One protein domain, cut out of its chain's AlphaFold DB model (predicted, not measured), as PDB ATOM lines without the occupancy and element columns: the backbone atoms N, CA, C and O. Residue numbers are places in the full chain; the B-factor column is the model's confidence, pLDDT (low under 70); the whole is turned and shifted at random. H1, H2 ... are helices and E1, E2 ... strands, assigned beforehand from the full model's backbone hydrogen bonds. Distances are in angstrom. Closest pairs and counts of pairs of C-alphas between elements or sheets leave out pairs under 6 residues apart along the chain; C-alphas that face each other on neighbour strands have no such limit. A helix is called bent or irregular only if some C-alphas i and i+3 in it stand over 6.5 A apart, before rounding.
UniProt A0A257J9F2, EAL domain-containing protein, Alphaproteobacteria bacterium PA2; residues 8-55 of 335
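Overview. This is residues 8 to 55 of the 335 residues of the protein "EAL domain-containing protein" of Alphaproteobacteria bacterium PA2 (UniProt A0A257J9F2). A small hairpin, E1 and E2, lies at the far end of a stretched link from a body where kinked helix H1 packs on two short parallel strands, E3 and E4; residues 9 to 15 stand free. The printed part has 48 residues, in order E1, E2, E3, H1, E4, class mixed. It is only just loose, close to extended: radius of gyration of the C-alphas 14.1 A, a rod of 45 by 20 by 12 A.

Arrangement. Start at the antiparallel hairpin E1, residues 8 to 10, and E2, residues 13 to 15; N 8 and O 15, 2.9 A apart, are within hydrogen-bond range. E2 is apart from E3, residues 21 to 23. E3, H1, residues 26 to 46, and E4, residues 51 to 53, make a strand-helix-strand unit, parallel neighbour strands with a helix between; N 52 and O 21 are within range at 3.0 A. The closest C-alphas of H1 and E3 are Leu 41 and Gly 22, 3.7 A; of H1 and E4, Ala 44 and Val 52, 5.3 A. In H1, 12 of 17 O i to N i+4 pairs are within range.

Along the chain. Find C-alpha 8 at (40.694, 23.254, -35.602), where E1 begins. H1 spans 23.7 A; it is irregular, C-alphas 28 and 31 being 9.6 A apart, with a kink of 105 degrees near residue 33. E4 ends at C-alpha 53, (41.412, -1.582, -27.579).

Size, cuts and confidence. The farthest C-alphas, Gly 12 and Asp 27, are 44.8 A apart. The printed part has no cut, its links are tight, and no printed residue is under 70 in pLDDT.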
ATOM      1  N   LEU A   8      39.790  22.994 -34.493       82.25
ATOM      2  CA  LEU A   8      40.694  23.254 -35.602       82.25
ATOM      3  C   LEU A   8      40.285  24.567 -36.268       82.25
ATOM      4  O   LEU A   8      39.149  24.695 -36.715       82.25
ATOM      5  N   GLU A   9      41.197  25.534 -36.348       83.06
ATOM      6  CA  GLU A   9      40.981  26.728 -37.167       83.06
ATOM      7  C   GLU A   9      41.531  26.518 -38.577       83.06
ATOM      8  O   GLU A   9      42.728  26.291 -38.764       83.06
ATOM      9  N   VAL A  10      40.655  26.618 -39.576       83.75
ATOM     10  CA  VAL A  10      41.005  26.577 -41.000       83.75
ATOM     11  C   VAL A  10      40.400  27.812 -41.655       83.75
ATOM     12  O   VAL A  10      39.194  28.023 -41.591       83.75
ATOM     13  N   GLU A  11      41.249  28.672 -42.224       86.12
ATOM     14  CA  GLU A  11      40.844  29.923 -42.893       86.12
ATOM     15  C   GLU A  11      39.950  30.851 -42.037       86.12
ATOM     16  O   GLU A  11      39.077  31.554 -42.541       86.12
ATOM     17  N   GLY A  12      40.175  30.874 -40.718       85.38
ATOM     18  CA  GLY A  12      39.400  31.693 -39.776       85.38
ATOM     19  C   GLY A  12      38.031  31.113 -39.405       85.38
ATOM     20  O   GLY A  12      37.260  31.774 -38.710       85.38
ATOM     21  N   GLN A  13      37.726  29.888 -39.840       78.69
ATOM     22  CA  GLN A  13      36.564  29.118 -39.407       78.69
ATOM     23  C   GLN A  13      36.991  28.029 -38.423       78.69
ATOM     24  O   GLN A  13      38.059  27.434 -38.563       78.69
ATOM     25  N   SER A  14      36.158  27.787 -37.412       85.25
ATOM     26  CA  SER A  14      36.440  26.848 -36.330       85.25
ATOM     27  C   SER A  14      35.639  25.561 -36.522       85.25
ATOM     28  O   SER A  14      34.416  25.618 -36.638       85.25
ATOM     29  N   PHE A  15      36.324  24.420 -36.540       78.88
ATOM     30  CA  PHE A  15      35.740  23.093 -36.715       78.88
ATOM     31  C   PHE A  15      35.952  22.254 -35.454       78.88
ATOM     32  O   PHE A  15      37.062  22.201 -34.916       78.88
ATOM     33  N   ASP A  16      34.903  21.573 -34.996       78.62
ATOM     34  CA  ASP A  16      35.017  20.562 -33.947       78.62
ATOM     35  C   ASP A  16      35.470  19.236 -34.593       78.62
ATOM     36  O   ASP A  16      34.854  18.742 -35.535       78.62
ATOM     37  N   LEU A  17      36.594  18.687 -34.123       76.75
ATOM     38  CA  LEU A  17      37.146  17.418 -34.604       76.75
ATOM     39  C   LEU A  17      36.709  16.276 -33.689       76.75
ATOM     40  O   LEU A  17      37.127  16.207 -32.530       76.75
ATOM     41  N   GLU A  18      35.957  15.329 -34.239       75.75
ATOM     42  CA  GLU A  18      35.773  14.022 -33.619       75.75
ATOM     43  C   GLU A  18      36.835  13.051 -34.131       75.75
ATOM     44  O   GLU A  18      36.983  12.821 -35.331       75.75
ATOM     45  N   VAL A  19      37.610  12.489 -33.206       82.12
ATOM     46  CA  VAL A  19      38.669  11.527 -33.514       82.12
ATOM     47  C   VAL A  19      38.422  10.262 -32.705       82.12
ATOM     48  O   VAL A  19      38.358  10.306 -31.474       82.12
ATOM     49  N   ALA A  20      38.327   9.139 -33.413       88.00
ATOM     50  CA  ALA A  20      38.257   7.801 -32.847       88.00
ATOM     51  C   ALA A  20      39.555   7.039 -33.155       88.00
ATOM     52  O   ALA A  20      40.108   7.152 -34.249       88.00
ATOM     53  N   LEU A  21      40.054   6.274 -32.183       92.38
ATOM     54  CA  LEU A  21      41.282   5.487 -32.295       92.38
ATOM     55  C   LEU A  21      41.021   4.033 -31.895       92.38
ATOM     56  O   LEU A  21      40.574   3.756 -30.782       92.38
ATOM     57  N   GLY A  22      41.362   3.108 -32.789       93.06
ATOM     58  CA  GLY A  22      41.454   1.681 -32.498       93.06
ATOM     59  C   GLY A  22      42.907   1.271 -32.309       93.06
ATOM     60  O   GLY A  22      43.771   1.696 -33.077       93.06
ATOM     61  N   TYR A  23      43.197   0.455 -31.299       94.06
ATOM     62  CA  TYR A  23      44.526  -0.131 -31.124       94.06
ATOM     63  C   TYR A  23      44.435  -1.626 -30.827       94.06
ATOM     64  O   TYR A  23      43.443  -2.100 -30.279       94.06
ATOM     65  N   ALA A  24      45.484  -2.365 -31.173       94.75
ATOM     66  CA  ALA A  24      45.596  -3.794 -30.913       94.75
ATOM     67  C   ALA A  24      47.010  -4.142 -30.444       94.75
ATOM     68  O   ALA A  24      47.982  -3.506 -30.860       94.75
ATOM     69  N   SER A  25      47.119  -5.146 -29.572       90.88
ATOM     70  CA  SER A  25      48.410  -5.666 -29.131       90.88
ATOM     71  C   SER A  25      49.002  -6.594 -30.190       90.88
ATOM     72  O   SER A  25      48.328  -7.505 -30.672       90.88
ATOM     73  N   LEU A  26      50.281  -6.401 -30.524       90.25
ATOM     74  CA  LEU A  26      51.022  -7.339 -31.376       90.25
ATOM     75  C   LEU A  26      51.150  -8.721 -30.719       90.25
ATOM     76  O   LEU A  26      51.159  -9.718 -31.431       90.25
ATOM     77  N   ASP A  27      51.187  -8.787 -29.385       88.62
ATOM     78  CA  ASP A  27      51.293 -10.054 -28.649       88.62
ATOM     79  C   ASP A  27      50.005 -10.888 -28.741       88.62
ATOM     80  O   ASP A  27      50.056 -12.115 -28.713       88.62
ATOM     81  N   GLU A  28      48.848 -10.229 -28.867       83.44
ATOM     82  CA  GLU A  28      47.536 -10.883 -28.965       83.44
ATOM     83  C   GLU A  28      47.141 -11.160 -30.422       83.44
ATOM     84  O   GLU A  28      46.561 -12.200 -30.726       83.44
ATOM     85  N   CYS A  29      47.477 -10.253 -31.346       86.00
ATOM     86  CA  CYS A  29      47.017 -10.319 -32.734       86.00
ATOM     87  C   CYS A  29      48.056 -10.786 -33.752       86.00
ATOM     88  O   CYS A  29      47.668 -11.124 -34.873       86.00
ATOM     89  N   GLY A  30      49.347 -10.785 -33.409       90.44
ATOM     90  CA  GLY A  30      50.431 -11.137 -34.325       90.44
ATOM     91  C   GLY A  30      50.350 -10.369 -35.649       90.44
ATOM     92  O   GLY A  30      50.168  -9.149 -35.671       90.44
ATOM     93  N   ASP A  31      50.426 -11.102 -36.761       89.94
ATOM     94  CA  ASP A  31      50.371 -10.544 -38.120       89.94
ATOM     95  C   ASP A  31      49.017  -9.887 -38.462       89.94
ATOM     96  O   ASP A  31      48.946  -9.029 -39.343       89.94
ATOM     97  N   SER A  32      47.945 -10.219 -37.732       89.12
ATOM     98  CA  SER A  32      46.610  -9.627 -37.895       89.12
ATOM     99  C   SER A  32      46.413  -8.341 -37.081       89.12
ATOM    100  O   SER A  32      45.288  -7.858 -36.969       89.12
ATOM    101  N   ALA A  33      47.466  -7.752 -36.501       90.31
ATOM    102  CA  ALA A  33      47.343  -6.558 -35.655       90.31
ATOM    103  C   ALA A  33      46.678  -5.361 -36.358       90.31
ATOM    104  O   ALA A  33      45.953  -4.605 -35.714       90.31
ATOM    105  N   VAL A  34      46.865  -5.212 -37.673       90.62
ATOM    106  CA  VAL A  34      46.194  -4.161 -38.460       90.62
ATOM    107  C   VAL A  34      44.684  -4.400 -38.528       90.62
ATOM    108  O   VAL A  34      43.905  -3.476 -38.307       90.62
ATOM    109  N   GLU A  35      44.266  -5.639 -38.783       86.75
ATOM    110  CA  GLU A  35      42.854  -6.029 -38.822       86.75
ATOM    111  C   GLU A  35      42.201  -5.881 -37.441       86.75
ATOM    112  O   GLU A  35      41.134  -5.287 -37.316       86.75
ATOM    113  N   CYS A  36      42.885  -6.321 -36.383       91.19
ATOM    114  CA  CYS A  36      42.442  -6.125 -35.005       91.19
ATOM    115  C   CYS A  36      42.263  -4.643 -34.649       91.19
ATOM    116  O   CYS A  36      41.260  -4.260 -34.048       91.19
ATOM    117  N   ALA A  37      43.226  -3.792 -35.021       92.25
ATOM    118  CA  ALA A  37      43.139  -2.358 -34.772       92.25
ATOM    119  C   ALA A  37      41.987  -1.719 -35.564       92.25
ATOM    120  O   ALA A  37      41.326  -0.818 -35.049       92.25
ATOM    121  N   ALA A  38      41.706  -2.209 -36.777       89.00
ATOM    122  CA  ALA A  38      40.563  -1.776 -37.575       89.00
ATOM    123  C   ALA A  38      39.217  -2.188 -36.946       89.00
ATOM    124  O   ALA A  38      38.312  -1.361 -36.875       89.00
ATOM    125  N   LEU A  39      39.098  -3.414 -36.419       87.12
ATOM    126  CA  LEU A  39      37.912  -3.853 -35.666       87.12
ATOM    127  C   LEU A  39      37.682  -2.978 -34.426       87.12
ATOM    128  O   LEU A  39      36.579  -2.473 -34.208       87.12
ATOM    129  N   ALA A  40      38.743  -2.716 -33.658       89.88
ATOM    130  CA  ALA A  40      38.681  -1.830 -32.501       89.88
ATOM    131  C   ALA A  40      38.286  -0.395 -32.890       89.88
ATOM    132  O   ALA A  40      37.510   0.246 -32.182       89.88
ATOM    133  N   LEU A  41      38.769   0.106 -34.033       90.38
ATOM    134  CA  LEU A  41      38.387   1.417 -34.558       90.38
ATOM    135  C   LEU A  41      36.896   1.462 -34.919       90.38
ATOM    136  O   LEU A  41      36.220   2.418 -34.545       90.38
ATOM    137  N   GLY A  42      36.364   0.419 -35.562       83.50
ATOM    138  CA  GLY A  42      34.929   0.306 -35.836       83.50
ATOM    139  C   GLY A  42      34.091   0.351 -34.553       83.50
ATOM    140  O   GLY A  42      33.140   1.123 -34.453       83.50
ATOM    141  N   HIS A  43      34.503  -0.381 -33.512       83.50
ATOM    142  CA  HIS A  43      33.858  -0.340 -32.189       83.50
ATOM    143  C   HIS A  43      33.967   1.026 -31.491       83.50
ATOM    144  O   HIS A  43      33.119   1.367 -30.659       83.50
ATOM    145  N   ALA A  44      35.017   1.795 -31.780       85.06
ATOM    146  CA  ALA A  44      35.172   3.162 -31.295       85.06
ATOM    147  C   ALA A  44      34.162   4.100 -31.968       85.06
ATOM    148  O   ALA A  44      33.496   4.869 -31.276       85.06
ATOM    149  N   GLN A  45      33.994   3.978 -33.286       80.06
ATOM    150  CA  GLN A  45      33.070   4.792 -34.078       80.06
ATOM    151  C   GLN A  45      31.606   4.523 -33.714       80.06
ATOM    152  O   GLN A  45      30.896   5.459 -33.365       80.06
ATOM    153  N   VAL A  46      31.178   3.255 -33.704       76.06
ATOM    154  CA  VAL A  46      29.784   2.879 -33.390       76.06
ATOM    155  C   VAL A  46      29.412   3.234 -31.946       76.06
ATOM    156  O   VAL A  46      28.311   3.695 -31.674       76.06
ATOM    157  N   GLY A  47      30.334   3.043 -30.999       76.75
ATOM    158  CA  GLY A  47      30.078   3.336 -29.588       76.75
ATOM    159  C   GLY A  47      30.271   4.802 -29.188       76.75
ATOM    160  O   GLY A  47      30.228   5.082 -27.990       76.75
ATOM    161  N   HIS A  48      30.580   5.704 -30.128       75.38
ATOM    162  CA  HIS A  48      31.012   7.084 -29.856       75.38
ATOM    163  C   HIS A  48      32.117   7.176 -28.779       75.38
ATOM    164  O   HIS A  48      32.139   8.070 -27.926       75.38
ATOM    165  N   ARG A  49      33.059   6.223 -28.790       82.56
ATOM    166  CA  ARG A  49      34.196   6.164 -27.860       82.56
ATOM    167  C   ARG A  49      35.450   6.697 -28.539       82.56
ATOM    168  O   ARG A  49      35.784   6.301 -29.647       82.56
ATOM    169  N   LYS A  50      36.214   7.541 -27.840       85.56
ATOM    170  CA  LYS A  50      37.446   8.137 -28.395       85.56
ATOM    171  C   LYS A  50      38.552   7.114 -28.650       85.56
ATOM    172  O   LYS A  50      39.327   7.269 -29.586       85.56
ATOM    173  N   VAL A  51      38.660   6.099 -27.793       90.50
ATOM    174  CA  VAL A  51      39.698   5.069 -27.887       90.50
ATOM    175  C   VAL A  51      39.112   3.721 -27.493       90.50
ATOM    176  O   VAL A  51      38.485   3.613 -26.438       90.50
ATOM    177  N   VAL A  52      39.341   2.698 -28.313       91.12
ATOM    178  CA  VAL A  52      38.968   1.309 -28.023       91.12
ATOM    179  C   VAL A  52      40.160   0.402 -28.318       91.12
ATOM    180  O   VAL A  52      40.837   0.555 -29.333       91.12
ATOM    181  N   GLY A  53      40.435  -0.516 -27.393       91.81
ATOM    182  CA  GLY A  53      41.412  -1.582 -27.579       91.81
ATOM    183  C   GLY A  53      40.722  -2.843 -28.077       91.81
ATOM    184  O   GLY A  53      39.639  -3.168 -27.592       91.81
ATOM    185  N   PHE A  54      41.353  -3.528 -29.023       91.25
ATOM    186  CA  PHE A  54      40.911  -4.828 -29.506       91.25
ATOM    187  C   PHE A  54      40.857  -5.847 -28.367       91.25
ATOM    188  O   PHE A  54      41.725  -5.867 -27.494       91.25
ATOM    189  N   ARG A  55      39.854  -6.717 -28.422       88.12
ATOM    190  CA  ARG A  55      39.730  -7.916 -27.595       88.12
ATOM    191  C   ARG A  55      39.471  -9.112 -28.501       88.12
ATOM    192  O   ARG A  55      38.771  -8.976 -29.497       88.12
TER     193      ARG A  55